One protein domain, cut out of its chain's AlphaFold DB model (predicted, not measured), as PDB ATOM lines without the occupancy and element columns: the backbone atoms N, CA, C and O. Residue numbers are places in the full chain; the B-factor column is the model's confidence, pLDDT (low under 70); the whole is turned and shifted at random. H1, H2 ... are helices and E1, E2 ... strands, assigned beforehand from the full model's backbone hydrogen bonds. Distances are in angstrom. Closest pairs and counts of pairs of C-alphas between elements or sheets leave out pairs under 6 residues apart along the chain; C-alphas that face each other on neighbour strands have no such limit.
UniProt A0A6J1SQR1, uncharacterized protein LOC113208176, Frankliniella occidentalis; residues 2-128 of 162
ATOM      1  N   GLN A   2     223.689 207.060 303.168       85.88
ATOM      2  CA  GLN A   2     222.572 207.012 304.131       85.88
ATOM      3  C   GLN A   2     221.400 207.970 303.841       85.88
ATOM      4  O   GLN A   2     220.247 207.559 303.888       85.88
ATOM      5  N   ALA A   3     221.671 209.223 303.460       86.25
ATOM      6  CA  ALA A   3     220.609 210.168 303.097       86.25
ATOM      7  C   ALA A   3     219.775 209.708 301.882       86.25
ATOM      8  O   ALA A   3     218.574 209.950 301.831       86.25
ATOM      9  N   LEU A   4     220.399 209.016 300.919       86.62
ATOM     10  CA  LEU A   4     219.707 208.478 299.744       86.62
ATOM     11  C   LEU A   4     218.861 207.252 300.108       86.62
ATOM     12  O   LEU A   4     217.745 207.139 299.624       86.62
ATOM     13  N   LEU A   5     219.367 206.377 300.988       87.62
ATOM     14  CA  LEU A   5     218.605 205.232 301.503       87.62
ATOM     15  C   LEU A   5     217.325 205.692 302.208       87.62
ATOM     16  O   LEU A   5     216.261 205.171 301.919       87.62
ATOM     17  N   ARG A   6     217.407 206.723 303.061       88.44
ATOM     18  CA  ARG A   6     216.225 207.301 303.726       88.44
ATOM     19  C   ARG A   6     215.232 207.913 302.743       88.44
ATOM     20  O   ARG A   6     214.031 207.790 302.932       88.44
ATOM     21  N   LYS A   7     215.732 208.571 301.693       88.56
ATOM     22  CA  LYS A   7     214.874 209.153 300.658       88.56
ATOM     23  C   LYS A   7     214.096 208.076 299.895       88.56
ATOM     24  O   LYS A   7     212.906 208.252 299.673       88.56
ATOM     25  N   GLU A   8     214.761 206.998 299.483       88.06
ATOM     26  CA  GLU A   8     214.119 205.933 298.698       88.06
ATOM     27  C   GLU A   8     213.301 204.963 299.569       88.06
ATOM     28  O   GLU A   8     212.264 204.487 299.123       88.06
ATOM     29  N   GLY A   9     213.730 204.690 300.807       87.12
ATOM     30  CA  GLY A   9     213.058 203.770 301.738       87.12
ATOM     31  C   GLY A   9     211.861 204.377 302.475       87.12
ATOM     32  O   GLY A   9     211.130 203.662 303.159       87.12
ATOM     33  N   GLY A  10     211.648 205.689 302.333       86.94
ATOM     34  CA  GLY A  10     210.584 206.424 303.013       86.94
ATOM     35  C   GLY A  10     210.767 206.499 304.532       86.94
ATOM     36  O   GLY A  10     211.779 206.067 305.087       86.94
ATOM     37  N   GLU A  11     209.769 207.056 305.220       82.31
ATOM     38  CA  GLU A  11     209.786 207.216 306.684       82.31
ATOM     39  C   GLU A  11     209.768 205.874 307.430       82.31
ATOM     40  O   GLU A  11     210.325 205.761 308.518       82.31
ATOM     41  N   GLU A  12     209.198 204.840 306.808       83.81
ATOM     42  CA  GLU A  12     209.135 203.479 307.347       83.81
ATOM     43  C   GLU A  12     210.446 202.691 307.183       83.81
ATOM     44  O   GLU A  12     210.565 201.590 307.713       83.81
ATOM     45  N   GLY A  13     211.435 203.226 306.453       83.38
ATOM     46  CA  GLY A  13     212.730 202.568 306.270       83.38
ATOM     47  C   GLY A  13     212.642 201.234 305.525       83.38
ATOM     48  O   GLY A  13     213.363 200.296 305.865       83.38
ATOM     49  N   ARG A  14     211.758 201.142 304.526       87.88
ATOM     50  CA  ARG A  14     211.574 199.929 303.719       87.88
ATOM     51  C   ARG A  14     212.854 199.570 302.969       87.88
ATOM     52  O   ARG A  14     213.690 200.429 302.678       87.88
ATOM     53  N   GLU A  15     212.981 198.291 302.631       90.38
ATOM     54  CA  GLU A  15     214.045 197.808 301.754       90.38
ATOM     55  C   GLU A  15     214.014 198.558 300.417       90.38
ATOM     56  O   GLU A  15     212.948 198.888 299.891       90.38
ATOM     57  N   VAL A  16     215.198 198.859 299.882       91.75
ATOM     58  CA  VAL A  16     215.340 199.638 298.650       91.75
ATOM     59  C   VAL A  16     216.098 198.852 297.600       91.75
ATOM     60  O   VAL A  16     217.213 198.376 297.822       91.75
ATOM     61  N   ASP A  17     215.515 198.795 296.412       93.81
ATOM     62  CA  ASP A  17     216.168 198.217 295.250       93.81
ATOM     63  C   ASP A  17     217.119 199.217 294.593       93.81
ATOM     64  O   ASP A  17     216.844 200.413 294.473       93.81
ATOM     65  N   CYS A  18     218.233 198.712 294.060       94.38
ATOM     66  CA  CYS A  18     219.139 199.525 293.241       94.38
ATOM     67  C   CYS A  18     218.480 199.998 291.932       94.38
ATOM     68  O   CYS A  18     218.838 201.050 291.396       94.38
ATOM     69  N   CYS A  19     217.558 199.187 291.410       97.12
ATOM     70  CA  CYS A  19     216.771 199.414 290.205       97.12
ATOM     71  C   CYS A  19     215.337 198.933 290.482       97.12
ATOM     72  O   CYS A  19     215.037 197.771 290.208       97.12
ATOM     73  N   PRO A  20     214.474 199.773 291.073       96.12
ATOM     74  CA  PRO A  20     213.131 199.371 291.476       96.12
ATOM     75  C   PRO A  20     212.258 198.987 290.280       96.12
ATOM     76  O   PRO A  20     212.346 199.575 289.194       96.12
ATOM     77  N   SER A  21     211.382 198.011 290.518       97.31
ATOM     78  CA  SER A  21     210.372 197.556 289.562       97.31
ATOM     79  C   SER A  21     208.963 197.891 290.054       97.31
ATOM     80  O   SER A  21     208.727 197.999 291.253       97.31
ATOM     81  N   VAL A  22     208.023 198.040 289.127       96.94
ATOM     82  CA  VAL A  22     206.588 198.185 289.391       96.94
ATOM     83  C   VAL A  22     205.851 197.004 288.775       96.94
ATOM     84  O   VAL A  22     206.173 196.593 287.662       96.94
ATOM     85  N   MET A  23     204.906 196.435 289.517       96.94
ATOM     86  CA  MET A  23     204.087 195.323 289.048       96.94
ATOM     87  C   MET A  23     202.862 195.856 288.299       96.94
ATOM     88  O   MET A  23     202.101 196.646 288.852       96.94
ATOM     89  N   ASP A  24     202.656 195.370 287.081       94.81
ATOM     90  CA  ASP A  24     201.502 195.631 286.229       94.81
ATOM     91  C   ASP A  24     200.776 194.306 285.949       94.81
ATOM     92  O   ASP A  24     201.409 193.302 285.626       94.81
ATOM     93  N   VAL A  25     199.444 194.293 286.027       94.50
ATOM     94  CA  VAL A  25     198.638 193.146 285.580       94.50
ATOM     95  C   VAL A  25     198.181 193.410 284.150       94.50
ATOM     96  O   VAL A  25     197.440 194.364 283.908       94.50
ATOM     97  N   THR A  26     198.611 192.583 283.198       92.56
ATOM     98  CA  THR A  26     198.322 192.758 281.769       92.56
ATOM     99  C   THR A  26     197.421 191.644 281.235       92.56
ATOM    100  O   THR A  26     197.471 190.501 281.685       92.56
ATOM    101  N   GLN A  27     196.565 191.994 280.271       92.00
ATOM    102  CA  GLN A  27     195.711 191.072 279.505       92.00
ATOM    103  C   GLN A  27     195.974 191.268 278.007       92.00
ATOM    104  O   GLN A  27     195.148 191.839 277.287       92.00
ATOM    105  N   PRO A  28     197.180 190.924 277.531       92.19
ATOM    106  CA  PRO A  28     197.551 191.161 276.151       92.19
ATOM    107  C   PRO A  28     196.805 190.205 275.211       92.19
ATOM    108  O   PRO A  28     196.616 189.032 275.512       92.19
ATOM    109  N   LYS A  29     196.430 190.703 274.027       92.44
ATOM    110  CA  LYS A  29     195.842 189.879 272.952       92.44
ATOM    111  C   LYS A  29     196.872 189.001 272.236       92.44
ATOM    112  O   LYS A  29     196.513 188.083 271.512       92.44
ATOM    113  N   GLY A  30     198.154 189.310 272.400       93.19
ATOM    114  CA  GLY A  30     199.251 188.591 271.774       93.19
ATOM    115  C   GLY A  30     200.577 188.904 272.450       93.19
ATOM    116  O   GLY A  30     200.689 189.869 273.205       93.19
ATOM    117  N   GLY A  31     201.577 188.081 272.173       94.06
ATOM    118  CA  GLY A  31     202.905 188.167 272.760       94.06
ATOM    119  C   GLY A  31     203.994 187.933 271.727       94.06
ATOM    120  O   GLY A  31     203.747 187.910 270.522       94.06
ATOM    121  N   ARG A  32     205.222 187.768 272.215       96.31
ATOM    122  CA  ARG A  32     206.336 187.257 271.415       96.31
ATOM    123  C   ARG A  32     206.825 185.964 272.028       96.31
ATOM    124  O   ARG A  32     207.032 185.959 273.241       96.31
ATOM    125  N   ASN A  33     207.017 184.929 271.225       93.31
ATOM    126  CA  ASN A  33     207.560 183.666 271.708       93.31
ATOM    127  C   ASN A  33     209.088 183.717 271.889       93.31
ATOM    128  O   ASN A  33     209.694 184.794 271.809       93.31
ATOM    129  N   GLU A  34     209.711 182.574 272.183       92.62
ATOM    130  CA  GLU A  34     211.167 182.467 272.365       92.62
ATOM    131  C   GLU A  34     211.947 182.930 271.123       92.62
ATOM    132  O   GLU A  34     212.908 183.693 271.253       92.62
ATOM    133  N   ASP A  35     211.451 182.594 269.930       92.19
ATOM    134  CA  ASP A  35     212.018 183.009 268.639       92.19
ATOM    135  C   ASP A  35     211.769 184.493 268.314       92.19
ATOM    136  O   ASP A  35     212.244 185.025 267.308       92.19
ATOM    137  N   GLY A  36     211.016 185.199 269.161       92.88
ATOM    138  CA  GLY A  36     210.629 186.590 268.946       92.88
ATOM    139  C   GLY A  36     209.483 186.771 267.947       92.88
ATOM    140  O   GLY A  36     209.152 187.916 267.619       92.88
ATOM    141  N   MET A  37     208.863 185.678 267.504       93.12
ATOM    142  CA  MET A  37     207.714 185.676 266.603       93.12
ATOM    143  C   MET A  37     206.461 186.133 267.342       93.12
ATOM    144  O   MET A  37     206.272 185.832 268.521       93.12
ATOM    145  N   TYR A  38     205.605 186.892 266.657       94.81
ATOM    146  CA  TYR A  38     204.326 187.304 267.226       94.81
ATOM    147  C   TYR A  38     203.380 186.107 267.315       94.81
ATOM    148  O   TYR A  38     203.203 185.393 266.334       94.81
ATOM    149  N   VAL A  39     202.748 185.940 268.472       93.94
ATOM    150  CA  VAL A  39     201.764 184.884 268.721       93.94
ATOM    151  C   VAL A  39     200.487 185.490 269.281       93.94
ATOM    152  O   VAL A  39     200.532 186.385 270.129       93.94
ATOM    153  N   GLU A  40     199.341 185.014 268.808       93.38
ATOM    154  CA  GLU A  40     198.043 185.420 269.342       93.38
ATOM    155  C   GLU A  40     197.725 184.611 270.595       93.38
ATOM    156  O   GLU A  40     197.860 183.389 270.599       93.38
ATOM    157  N   LEU A  41     197.296 185.291 271.654       92.62
ATOM    158  CA  LEU A  41     196.968 184.672 272.930       92.62
ATOM    159  C   LEU A  41     195.490 184.308 272.987       92.62
ATOM    160  O   LEU A  41     194.632 185.082 272.559       92.62
ATOM    161  N   TYR A  42     195.196 183.147 273.571       88.50
ATOM    162  CA  TYR A  42     193.822 182.715 273.792       88.50
ATOM    163  C   TYR A  42     193.046 183.743 274.616       88.50
ATOM    164  O   TYR A  42     193.477 184.155 275.700       88.50
ATOM    165  N   MET A  43     191.883 184.114 274.088       85.62
ATOM    166  CA  MET A  43     190.884 184.949 274.736       85.62
ATOM    167  C   MET A  43     189.572 184.170 274.746       85.62
ATOM    168  O   MET A  43     188.979 183.947 273.689       85.62
ATOM    169  N   GLY A  44     189.123 183.748 275.930       72.62
ATOM    170  CA  GLY A  44     187.834 183.081 276.066       72.62
ATOM    171  C   GLY A  44     186.694 183.984 275.592       72.62
ATOM    172  O   GLY A  44     186.584 185.132 276.015       72.62
ATOM    173  N   ASN A  45     185.831 183.454 274.729       69.12
ATOM    174  CA  ASN A  45     184.620 184.108 274.218       69.12
ATOM    175  C   ASN A  45     183.351 183.730 275.017       69.12
ATOM    176  O   ASN A  45     182.234 183.973 274.564       69.12
ATOM    177  N   ASN A  46     183.523 183.121 276.192       65.44
ATOM    178  CA  ASN A  46     182.459 182.635 277.075       65.44
ATOM    179  C   ASN A  46     182.050 183.732 278.095       65.44
ATOM    180  O   ASN A  46     182.855 184.630 278.360       65.44
ATOM    181  N   PRO A  47     180.868 183.677 278.754       60.34
ATOM    182  CA  PRO A  47     180.376 184.743 279.631       60.34
ATOM    183  C   PRO A  47     181.198 184.918 280.922       60.34
ATOM    184  O   PRO A  47     180.937 185.838 281.690       60.34
ATOM    185  N   TYR A  48     182.209 184.071 281.147       63.47
ATOM    186  CA  TYR A  48     183.143 184.145 282.274       63.47
ATOM    187  C   TYR A  48     184.461 184.881 281.954       63.47
ATOM    188  O   TYR A  48     185.287 185.033 282.852       63.47
ATOM    189  N   ASN A  49     184.656 185.385 280.721       63.53
ATOM    190  CA  ASN A  49     185.821 186.194 280.314       63.53
ATOM    191  C   ASN A  49     187.179 185.582 280.724       63.53
ATOM    192  O   ASN A  49     188.019 186.258 281.331       63.53
ATOM    193  N   GLU A  50     187.394 184.307 280.384       72.31
ATOM    194  CA  GLU A  50     188.638 183.554 280.616       72.31
ATOM    195  C   GLU A  50     189.782 184.103 279.745       72.31
ATOM    196  O   GLU A  50     190.197 183.536 278.735       72.31
ATOM    197  N   THR A  51     190.256 185.286 280.115       83.56
ATOM    198  CA  THR A  51     191.390 185.976 279.509       83.56
ATOM    199  C   THR A  51     192.649 185.628 280.281       83.56
ATOM    200  O   THR A  51     192.667 185.652 281.515       83.56
ATOM    201  N   GLN A  52     193.722 185.315 279.559       90.00
ATOM    202  CA  GLN A  52     195.016 185.087 280.188       90.00
ATOM    203  C   GLN A  52     195.535 186.399 280.782       90.00
ATOM    204  O   GLN A  52     195.585 187.429 280.105       90.00
ATOM    205  N   ARG A  53     195.888 186.363 282.071       92.06
ATOM    206  CA  ARG A  53     196.436 187.502 282.812       92.06
ATOM    207  C   ARG A  53     197.881 187.221 283.162       92.06
ATOM    208  O   ARG A  53     198.188 186.143 283.663       92.06
ATOM    209  N   PHE A  54     198.733 188.216 282.977       95.25
ATOM    210  CA  PHE A  54     200.143 188.124 283.322       95.25
ATOM    211  C   PHE A  54     200.515 189.203 284.326       95.25
ATOM    212  O   PHE A  54     200.042 190.337 284.253       95.25
ATOM    213  N   TYR A  55     201.369 188.832 285.271       96.06
ATOM    214  CA  TYR A  55     201.979 189.758 286.214       96.06
ATOM    215  C   TYR A  55     203.340 190.150 285.655       96.06
ATOM    216  O   TYR A  55     204.274 189.346 285.628       96.06
ATOM    217  N   GLU A  56     203.431 191.375 285.157       97.19
ATOM    218  CA  GLU A  56     204.636 191.924 284.559       97.19
ATOM    219  C   GLU A  56     205.319 192.891 285.517       97.19
ATOM    220  O   GLU A  56     204.679 193.744 286.121       97.19
ATOM    221  N   PHE A  57     206.638 192.794 285.623       97.88
ATOM    222  CA  PHE A  57     207.437 193.691 286.450       97.88
ATOM    223  C   PHE A  57     208.263 194.613 285.562       97.88
ATOM    224  O   PHE A  57     209.235 194.213 284.914       97.88
ATOM    225  N   SER A  58     207.868 195.876 285.533       97.81
ATOM    226  CA  SER A  58     208.462 196.921 284.708       97.81
ATOM    227  C   SER A  58     209.499 197.704 285.498       97.81
ATOM    228  O   SER A  58     209.269 198.004 286.662       97.81
ATOM    229  N   CYS A  59     210.605 198.130 284.887       98.00
ATOM    230  CA  CYS A  59     211.447 199.162 285.498       98.00
ATOM    231  C   CYS A  59     210.609 200.401 285.828       98.00
ATOM    232  O   CYS A  59     209.833 200.874 284.989       98.00
ATOM    233  N   ARG A  60     210.808 200.972 287.021       96.56
ATOM    234  CA  ARG A  60     210.237 202.283 287.346       96.56
ATOM    235  C   ARG A  60     210.718 203.302 286.299       96.56
ATOM    236  O   ARG A  60     211.880 203.291 285.883       96.56
ATOM    237  N   LYS A  61     209.816 204.157 285.814       96.19
ATOM    238  CA  LYS A  61     210.084 205.026 284.647       96.19
ATOM    239  C   LYS A  61     211.256 205.988 284.866       96.19
ATOM    240  O   LYS A  61     211.958 206.330 283.923       96.19
ATOM    241  N   ASP A  62     211.465 206.419 286.104       94.69
ATOM    242  CA  ASP A  62     212.544 207.315 286.517       94.69
ATOM    243  C   ASP A  62     213.914 206.628 286.595       94.69
ATOM    244  O   ASP A  62     214.926 207.329 286.591       94.69
ATOM    245  N   VAL A  63     213.971 205.290 286.639       96.00
ATOM    246  CA  VAL A  63     215.234 204.542 286.763       96.00
ATOM    247  C   VAL A  63     215.661 203.837 285.481       96.00
ATOM    248  O   VAL A  63     216.849 203.568 285.329       96.00
ATOM    249  N   LEU A  64     214.745 203.557 284.547       97.12
ATOM    250  CA  LEU A  64     215.076 202.893 283.282       97.12
ATOM    251  C   LEU A  64     216.199 203.639 282.538       97.12
ATOM    252  O   LEU A  64     216.150 204.857 282.370       97.12
ATOM    253  N   ASP A  65     217.240 202.903 282.142       97.06
ATOM    254  CA  ASP A  65     218.451 203.417 281.489       97.06
ATOM    255  C   ASP A  65     219.205 204.509 282.271       97.06
ATOM    256  O   ASP A  65     220.105 205.179 281.747       97.06
ATOM    257  N   ARG A  66     218.915 204.666 283.566       97.25
ATOM    258  CA  ARG A  66     219.681 205.522 284.474       97.25
ATOM    259  C   ARG A  66     220.784 204.732 285.180       97.25
ATOM    260  O   ARG A  66     220.706 203.506 285.286       97.25
ATOM    261  N   PRO A  67     221.842 205.415 285.660       97.00
ATOM    262  CA  PRO A  67     222.816 204.818 286.562       97.00
ATOM    263  C   PRO A  67     222.148 204.152 287.760       97.00
ATOM    264  O   PRO A  67     221.309 204.776 288.409       97.00
ATOM    265  N   CYS A  68     222.561 202.927 288.079       96.94
ATOM    266  CA  CYS A  68     222.001 202.208 289.218       96.94
ATOM    267  C   CYS A  68     222.213 202.981 290.519       96.94
ATOM    268  O   CYS A  68     223.272 203.596 290.727       96.94
ATOM    269  N   LEU A  69     221.232 202.901 291.412       94.00
ATOM    270  CA  LEU A  69     221.377 203.410 292.765       94.00
ATOM    271  C   LEU A  69     222.343 202.520 293.555       94.00
ATOM    272  O   LEU A  69     222.561 201.359 293.219       94.00
ATOM    273  N   PHE A  70     222.963 203.103 294.579       93.06
ATOM    274  CA  PHE A  70     223.806 202.416 295.571       93.06
ATOM    275  C   PHE A  70     225.056 201.673 295.052       93.06
ATOM    276  O   PHE A  70     225.810 201.126 295.850       93.06
ATOM    277  N   VAL A  71     225.356 201.726 293.751       93.25
ATOM    278  CA  VAL A  71     226.614 201.208 293.193       93.25
ATOM    279  C   VAL A  71     227.811 202.097 293.568       93.25
ATOM    280  O   VAL A  71     227.663 203.306 293.779       93.25
ATOM    281  N   ASP A  72     229.018 201.519 293.595       92.50
ATOM    282  CA  ASP A  72     230.259 202.266 293.818       92.50
ATOM    283  C   ASP A  72     230.385 203.470 292.864       92.50
ATOM    284  O   ASP A  72     230.099 203.394 291.661       92.50
ATOM    285  N   ARG A  73     230.873 204.599 293.396       91.19
ATOM    286  CA  ARG A  73     230.985 205.872 292.667       91.19
ATOM    287  C   ARG A  73     231.772 205.743 291.358       91.19
ATOM    288  O   ARG A  73     231.445 206.426 290.390       91.19
ATOM    289  N   LYS A  74     232.788 204.878 291.303       92.38
ATOM    290  CA  LYS A  74     233.632 204.641 290.117       92.38
ATOM    291  C   LYS A  74     232.897 203.856 289.024       92.38
ATOM    292  O   LYS A  74     233.242 203.970 287.843       92.38
ATOM    293  N   LEU A  75     231.886 203.076 289.403       93.69
ATOM    294  CA  LEU A  75     231.090 202.233 288.508       93.69
ATOM    295  C   LEU A  75     229.761 202.875 288.105       93.69
ATOM    296  O   LEU A  75     229.167 202.445 287.123       93.69
ATOM    297  N   ARG A  76     229.324 203.944 288.777       92.81
ATOM    298  CA  ARG A  76     228.051 204.629 288.491       92.81
ATOM    299  C   ARG A  76     227.872 205.005 287.018       92.81
ATOM    300  O   ARG A  76     226.831 204.750 286.429       92.81
ATOM    301  N   ASN A  77     228.906 205.536 286.371       93.25
ATOM    302  CA  ASN A  77     228.808 205.912 284.953       93.25
ATOM    303  C   ASN A  77     228.778 204.699 284.006       93.25
ATOM    304  O   ASN A  77     228.331 204.831 282.868       93.25
ATOM    305  N   GLN A  78     229.216 203.534 284.483       95.31
ATOM    306  CA  GLN A  78     229.266 202.254 283.772       95.31
ATOM    307  C   GLN A  78     228.042 201.368 284.039       95.31
ATOM    308  O   GLN A  78     227.874 200.345 283.377       95.31
ATOM    309  N   SER A  79     227.207 201.735 285.010       97.31
ATOM    310  CA  SER A  79     226.042 200.963 285.420       97.31
ATOM    311  C   SER A  79     224.766 201.508 284.785       97.31
ATOM    312  O   SER A  79     224.647 202.715 284.581       97.31
ATOM    313  N   ARG A  80     223.814 200.641 284.444       97.88
ATOM    314  CA  ARG A  80     222.487 201.026 283.948       97.88
ATOM    315  C   ARG A  80     221.421 200.080 284.489       97.88
ATOM    316  O   ARG A  80     221.649 198.871 284.514       97.88
ATOM    317  N   CYS A  81     220.278 200.622 284.893       98.31
ATOM    318  CA  CYS A  81     219.086 199.825 285.160       98.31
ATOM    319  C   CYS A  81     218.444 199.406 283.836       98.31
ATOM    320  O   CYS A  81     218.104 200.255 283.014       98.31
ATOM    321  N   VAL A  82     218.300 198.100 283.630       98.25
ATOM    322  CA  VAL A  82     217.819 197.512 282.375       98.25
ATOM    323  C   VAL A  82     216.616 196.619 282.653       98.25
ATOM    324  O   VAL A  82     216.645 195.813 283.588       98.25
ATOM    325  N   GLN A  83     215.589 196.732 281.807       98.25
ATOM    326  CA  GLN A  83     214.419 195.859 281.826       98.25
ATOM    327  C   GLN A  83     214.831 194.413 281.537       98.25
ATOM    328  O   GLN A  83     215.471 194.110 280.526       98.25
ATOM    329  N   LYS A  84     214.453 193.512 282.435       98.06
ATOM    330  CA  LYS A  84     214.614 192.071 282.289       98.06
ATOM    331  C   LYS A  84     213.317 191.445 281.812       98.06
ATOM    332  O   LYS A  84     212.228 192.000 281.985       98.06
ATOM    333  N   TYR A  85     213.487 190.301 281.168       97.31
ATOM    334  CA  TYR A  85     212.408 189.514 280.615       97.31
ATOM    335  C   TYR A  85     212.607 188.054 280.999       97.31
ATOM    336  O   TYR A  85     213.748 187.602 281.119       97.31
ATOM    337  N   SER A  86     211.508 187.331 281.147       96.94
ATOM    338  CA  SER A  86     211.484 185.880 281.291       96.94
ATOM    339  C   SER A  86     210.488 185.281 280.306       96.94
ATOM    340  O   SER A  86     209.641 185.988 279.755       96.94
ATOM    341  N   LEU A  87     210.625 183.981 280.071       96.62
ATOM    342  CA  LEU A  87     209.656 183.197 279.324       96.62
ATOM    343  C   LEU A  87     208.635 182.621 280.307       96.62
ATOM    344  O   LEU A  87     209.012 182.110 281.362       96.62
ATOM    345  N   GLN A  88     207.353 182.726 279.978       95.69
ATOM    346  CA  GLN A  88     206.266 182.071 280.704       95.69
ATOM    347  C   GLN A  88     205.382 181.332 279.716       95.69
ATOM    348  O   GLN A  88     205.217 181.780 278.587       95.69
ATOM    349  N   TYR A  89     204.808 180.217 280.146       94.88
ATOM    350  CA  TYR A  89     203.847 179.498 279.326       94.88
ATOM    351  C   TYR A  89     202.562 180.303 279.130       94.88
ATOM    352  O   TYR A  89     202.070 180.946 280.058       94.88
ATOM    353  N   ALA A  90     202.009 180.214 277.927       93.88
ATOM    354  CA  ALA A  90     200.704 180.740 277.577       93.88
ATOM    355  C   ALA A  90     200.037 179.872 276.505       93.88
ATOM    356  O   ALA A  90     200.694 179.183 275.723       93.88
ATOM    357  N   ILE A  91     198.712 179.924 276.464       90.88
ATOM    358  CA  ILE A  91     197.912 179.308 275.409       90.88
ATOM    359  C   ILE A  91     197.918 180.262 274.214       90.88
ATOM    360  O   ILE A  91     197.427 181.392 274.310       90.88
ATOM    361  N   VAL A  92     198.477 179.813 273.097       91.50
ATOM    362  CA  VAL A  92     198.631 180.590 271.866       91.50
ATOM    363  C   VAL A  92     197.913 179.923 270.703       91.50
ATOM    364  O   VAL A  92     197.651 178.718 270.732       91.50
ATOM    365  N   ARG A  93     197.576 180.697 269.672       89.31
ATOM    366  CA  ARG A  93     197.002 180.150 268.441       89.31
ATOM    367  C   ARG A  93     198.023 179.220 267.783       89.31
ATOM    368  O   ARG A  93     199.180 179.594 267.609       89.31
ATOM    369  N   ALA A  94     197.597 178.005 267.460       84.94
ATOM    370  CA  ALA A  94     198.421 177.049 266.739       84.94
ATOM    371  C   ALA A  94     198.454 177.395 265.248       84.94
ATOM    372  O   ALA A  94     197.461 177.864 264.688       84.94
ATOM    373  N   ASP A  95     199.585 177.128 264.604       79.25
ATOM    374  CA  ASP A  95     199.678 177.202 263.153       79.25
ATOM    375  C   ASP A  95     198.872 176.055 262.534       79.25
ATOM    376  O   ASP A  95     198.865 174.940 263.056       79.25
ATOM    377  N   GLU A  96     198.222 176.298 261.394       68.38
ATOM    378  CA  GLU A  96     197.377 175.295 260.717       68.38
ATOM    379  C   GLU A  96     198.135 174.005 260.348       68.38
ATOM    380  O   GLU A  96     197.528 172.950 260.185       68.38
ATOM    381  N   HIS A  97     199.466 174.082 260.248       66.06
ATOM    382  CA  HIS A  97     200.349 172.965 259.908       66.06
ATOM    383  C   HIS A  97     201.034 172.336 261.127       66.06
ATOM    384  O   HIS A  97     201.914 171.498 260.946       66.06
ATOM    385  N   ASP A  98     200.686 172.737 262.353       66.62
ATOM    386  CA  ASP A  98     201.303 172.188 263.556       66.62
ATOM    387  C   ASP A  98     200.631 170.857 263.956       66.62
ATOM    388  O   ASP A  98     199.507 170.862 264.480       66.62
ATOM    389  N   PRO A  99     201.305 169.702 263.758       62.56
ATOM    390  CA  PRO A  99     200.743 168.394 264.079       62.56
ATOM    391  C   PRO A  99     200.549 168.185 265.589       62.56
ATOM    392  O   PRO A  99     199.850 167.256 265.984       62.56
ATOM    393  N   THR A 100     201.147 169.033 266.438       63.41
ATOM    394  CA  THR A 100     201.063 168.930 267.903       63.41
ATOM    395  C   THR A 100     199.855 169.657 268.496       63.41
ATOM    396  O   THR A 100     199.515 169.438 269.662       63.41
ATOM    397  N   SER A 101     199.160 170.476 267.698       59.22
ATOM    398  CA  SER A 101     198.022 171.296 268.140       59.22
ATOM    399  C   SER A 101     196.877 170.474 268.755       59.22
ATOM    400  O   SER A 101     196.299 170.877 269.760       59.22
ATOM    401  N   ASN A 102     196.607 169.276 268.226       55.88
ATOM    402  CA  ASN A 102     195.588 168.358 268.754       55.88
ATOM    403  C   ASN A 102     196.088 167.448 269.891       55.88
ATOM    404  O   ASN A 102     195.288 166.749 270.510       55.88
ATOM    405  N   THR A 103     197.396 167.407 270.170       56.50
ATOM    406  CA  THR A 103     197.975 166.445 271.127       56.50
ATOM    407  C   THR A 103     197.959 166.961 272.563       56.50
ATOM    408  O   THR A 103     197.796 166.177 273.495       56.50
ATOM    409  N   PHE A 104     198.095 168.274 272.759       56.62
ATOM    410  CA  PHE A 104     198.146 168.870 274.099       56.62
ATOM    411  C   PHE A 104     196.769 169.098 274.724       56.62
ATOM    412  O   PHE A 104     196.650 169.136 275.948       56.62
ATOM    413  N   PHE A 105     195.722 169.195 273.903       62.34
ATOM    414  CA  PHE A 105     194.361 169.400 274.374       62.34
ATOM    415  C   PHE A 105     193.388 168.416 273.708       62.34
ATOM    416  O   PHE A 105     192.666 168.802 272.791       62.34
ATOM    417  N   PRO A 106     193.302 167.159 274.184       54.31
ATOM    418  CA  PRO A 106     192.443 166.132 273.581       54.31
ATOM    419  C   PRO A 106     190.944 166.491 273.560       54.31
ATOM    420  O   PRO A 106     190.203 165.922 272.769       54.31
ATOM    421  N   ASN A 107     190.510 167.451 274.390       56.41
ATOM    422  CA  ASN A 107     189.158 168.033 274.402       56.41
ATOM    423  C   ASN A 107     189.171 169.578 274.364       56.41
ATOM    424  O   ASN A 107     188.176 170.208 274.720       56.41
ATOM    425  N   GLY A 108     190.310 170.205 274.052       56.16
ATOM    426  CA  GLY A 108     190.390 171.668 274.016       56.16
ATOM    427  C   GLY A 108     189.925 172.241 272.686       56.16
ATOM    428  O   GLY A 108     189.671 171.498 271.737       56.16
ATOM    429  N   PRO A 109     189.806 173.575 272.601       57.75
ATOM    430  CA  PRO A 109     189.471 174.222 271.348       57.75
ATOM    431  C   PRO A 109     190.552 173.881 270.314       57.75
ATOM    432  O   PRO A 109     191.731 174.186 270.500       57.75
ATOM    433  N   SER A 110     190.148 173.223 269.227       68.94
ATOM    434  CA  SER A 110     191.009 172.957 268.075       68.94
ATOM    435  C   SER A 110     191.656 174.264 267.604       68.94
ATOM    436  O   SER A 110     190.957 175.272 267.473       68.94
ATOM    437  N   GLY A 111     192.964 174.259 267.343       79.88
ATOM    438  CA  GLY A 111     193.691 175.448 266.873       79.88
ATOM    439  C   GLY A 111     194.390 176.268 267.963       79.88
ATOM    440  O   GLY A 111     194.833 177.382 267.685       79.88
ATOM    441  N   TRP A 112     194.533 175.735 269.179       85.50
ATOM    442  CA  TRP A 112     195.328 176.341 270.252       85.50
ATOM    443  C   TRP A 112     196.398 175.370 270.755       85.50
ATOM    444  O   TRP A 112     196.168 174.166 270.830       85.50
ATOM    445  N   LYS A 113     197.571 175.893 271.115       87.00
ATOM    446  CA  LYS A 113     198.694 175.132 271.674       87.00
ATOM    447  C   LYS A 113     199.309 175.866 272.860       87.00
ATOM    448  O   LYS A 113     199.046 177.049 273.070       87.00
ATOM    449  N   LEU A 114     200.122 175.166 273.643       89.88
ATOM    450  CA  LEU A 114     200.931 175.790 274.685       89.88
ATOM    451  C   LEU A 114     202.275 176.218 274.085       89.88
ATOM    452  O   LEU A 114     202.934 175.412 273.436       89.88
ATOM    453  N   ASP A 115     202.676 177.464 274.309       91.19
ATOM    454  CA  ASP A 115     203.990 177.985 273.914       91.19
ATOM    455  C   ASP A 115     204.514 178.937 274.997       91.19
ATOM    456  O   ASP A 115     203.785 179.351 275.905       91.19
ATOM    457  N   TYR A 116     205.790 179.286 274.925       94.94
ATOM    458  CA  TYR A 116     206.377 180.324 275.751       94.94
ATOM    459  C   TYR A 116     206.098 181.704 275.166       94.94
ATOM    460  O   TYR A 116     206.219 181.923 273.968       94.94
ATOM    461  N   ILE A 117     205.817 182.674 276.031       96.56
ATOM    462  CA  ILE A 117     205.824 184.096 275.703       96.56
ATOM    463  C   ILE A 117     206.815 184.857 276.571       96.56
ATOM    464  O   ILE A 117     207.047 184.545 277.740       96.56
ATOM    465  N   LYS A 118     207.382 185.909 275.997       97.19
ATOM    466  CA  LYS A 118     208.311 186.814 276.656       97.19
ATOM    467  C   LYS A 118     207.561 187.906 277.414       97.19
ATOM    468  O   LYS A 118     206.878 188.726 276.806       97.19
ATOM    469  N   LEU A 119     207.773 187.973 278.724       97.06
ATOM    470  CA  LEU A 119     207.151 188.949 279.624       97.06
ATOM    471  C   LEU A 119     208.200 189.747 280.390       97.06
ATOM    472  O   LEU A 119     209.318 189.274 280.601       97.06
ATOM    473  N   ARG A 120     207.851 190.966 280.813       97.75
ATOM    474  CA  ARG A 120     208.712 191.785 281.675       97.75
ATOM    475  C   ARG A 120     208.806 191.147 283.061       97.75
ATOM    476  O   ARG A 120     207.796 190.984 283.736       97.75
ATOM    477  N   SER A 121     210.019 190.800 283.482       97.56
ATOM    478  CA  SER A 121     210.266 190.057 284.728       97.56
ATOM    479  C   SER A 121     210.889 190.892 285.845       97.56
ATOM    480  O   SER A 121     211.057 190.401 286.956       97.56
ATOM    481  N   GLY A 122     211.241 192.147 285.565       97.75
ATOM    482  CA  GLY A 122     211.769 193.083 286.552       97.75
ATOM    483  C   GLY A 122     212.838 194.002 285.987       97.75
ATOM    484  O   GLY A 122     213.111 194.034 284.789       97.75
ATOM    485  N   CYS A 123     213.475 194.747 286.874       98.12
ATOM    486  CA  CYS A 123     214.543 195.680 286.567       98.12
ATOM    487  C   CYS A 123     215.827 195.254 287.273       98.12
ATOM    488  O   CYS A 123     215.805 194.832 288.425       98.12
ATOM    489  N   SER A 124     216.968 195.345 286.591       97.75
ATOM    490  CA  SER A 124     218.240 194.898 287.162       97.75
ATOM    491  C   SER A 124     219.387 195.821 286.784       97.75
ATOM    492  O   SER A 124     219.423 196.382 285.685       97.75
ATOM    493  N   CYS A 125     220.340 195.965 287.705       97.94
ATOM    494  CA  CYS A 125     221.547 196.737 287.482       97.94
ATOM    495  C   CYS A 125     222.560 195.950 286.646       97.94
ATOM    496  O   CYS A 125     223.030 194.890 287.054       97.94
ATOM    497  N   VAL A 126     222.959 196.502 285.501       97.44
ATOM    498  CA  VAL A 126     224.025 195.949 284.657       97.44
ATOM    499  C   VAL A 126     225.209 196.907 284.654       97.44
ATOM    500  O   VAL A 126     225.061 198.068 284.280       97.44
ATOM    501  N   VAL A 127     226.395 196.422 285.029       96.50
ATOM    502  CA  VAL A 127     227.654 197.182 284.971       96.50
ATOM    503  C   VAL A 127     228.460 196.721 283.761       96.50
ATOM    504  O   VAL A 127     228.805 195.548 283.654       96.50
ATOM    505  N   LYS A 128     228.764 197.636 282.835       93.31
ATOM    506  CA  LYS A 128     229.578 197.341 281.646       93.31
ATOM    507  C   LYS A 128     231.032 197.762 281.882       93.31
ATOM    508  O   LYS A 128     231.250 198.892 282.311       93.31
TER     509      LYS A 128
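What this domain is: This is residues 2 to 128 of the 162 residues of the protein "uncharacterized protein LOC113208176" of Frankliniella occidentalis (UniProt A0A6J1SQR1). This is a long, flat, loose structure built on one long two-stranded hairpin, E5 and E6, with the shorter pair E1 and E4 alongside one half of it and the small hairpin E2 and E3 by the other half. Helix H1 lies off at one end of the length, and the loop of residues 94 to 111 is at the other. The printed part has 127 residues, in the order H1, E1 to E6, in three antiparallel two-stranded sheets; the class is mostly strand, with 57 residues in named elements, under half. The radius of gyration of the C-alphas is 19.9 A and the spans are 60 by 34 by 18 A.

Where its parts are: Find C-alpha 2 at (222.572, 207.012, 304.131), where H1 begins and runs to residue 9. Next come E1, residues 21 to 26, 15.1 A long; E2, residues 30 to 32; E3, residues 38 to 40; and E4, residues 54 to 59, 15.9 A. E5, residues 79 to 93, spans 39.6 A and bends by 66 degrees at residue 90. E6, residues 112 to 127, spans 41.2 A, bends by 61 degrees at residue 124 and ends at (227.654, 197.182, 284.971).

How they stand to each other: Look first at the antiparallel hairpin E5 and E6, where N 84 and O 122 are 2.8 A apart, within hydrogen-bond range. The closest C-alphas of E4 and E6, Phe 57 and Gly 122, are 4.4 A apart. E4 is the antiparallel neighbour of E1, with N 24 and O 56 at 2.8 A. In the hairpin E2 and E3, N 31 and O 39 are 2.9 A apart; the closest C-alphas of E2 and E6, Arg 32 and Ile 117, are 5.4 A apart. H1, with every O i to N i+4 pair within hydrogen-bond range, is apart from E2 to E6.

The domain as a whole: The C-alphas farthest apart, of Ala 3 and Pro 99, are 60.5 A apart. The printed part has no cut. The links H1 to E1, E3 to E4, E4 to E5 and E5 to E6 are long. Look for pLDDT under 70 at residues 45 to 49 and 96 to 110.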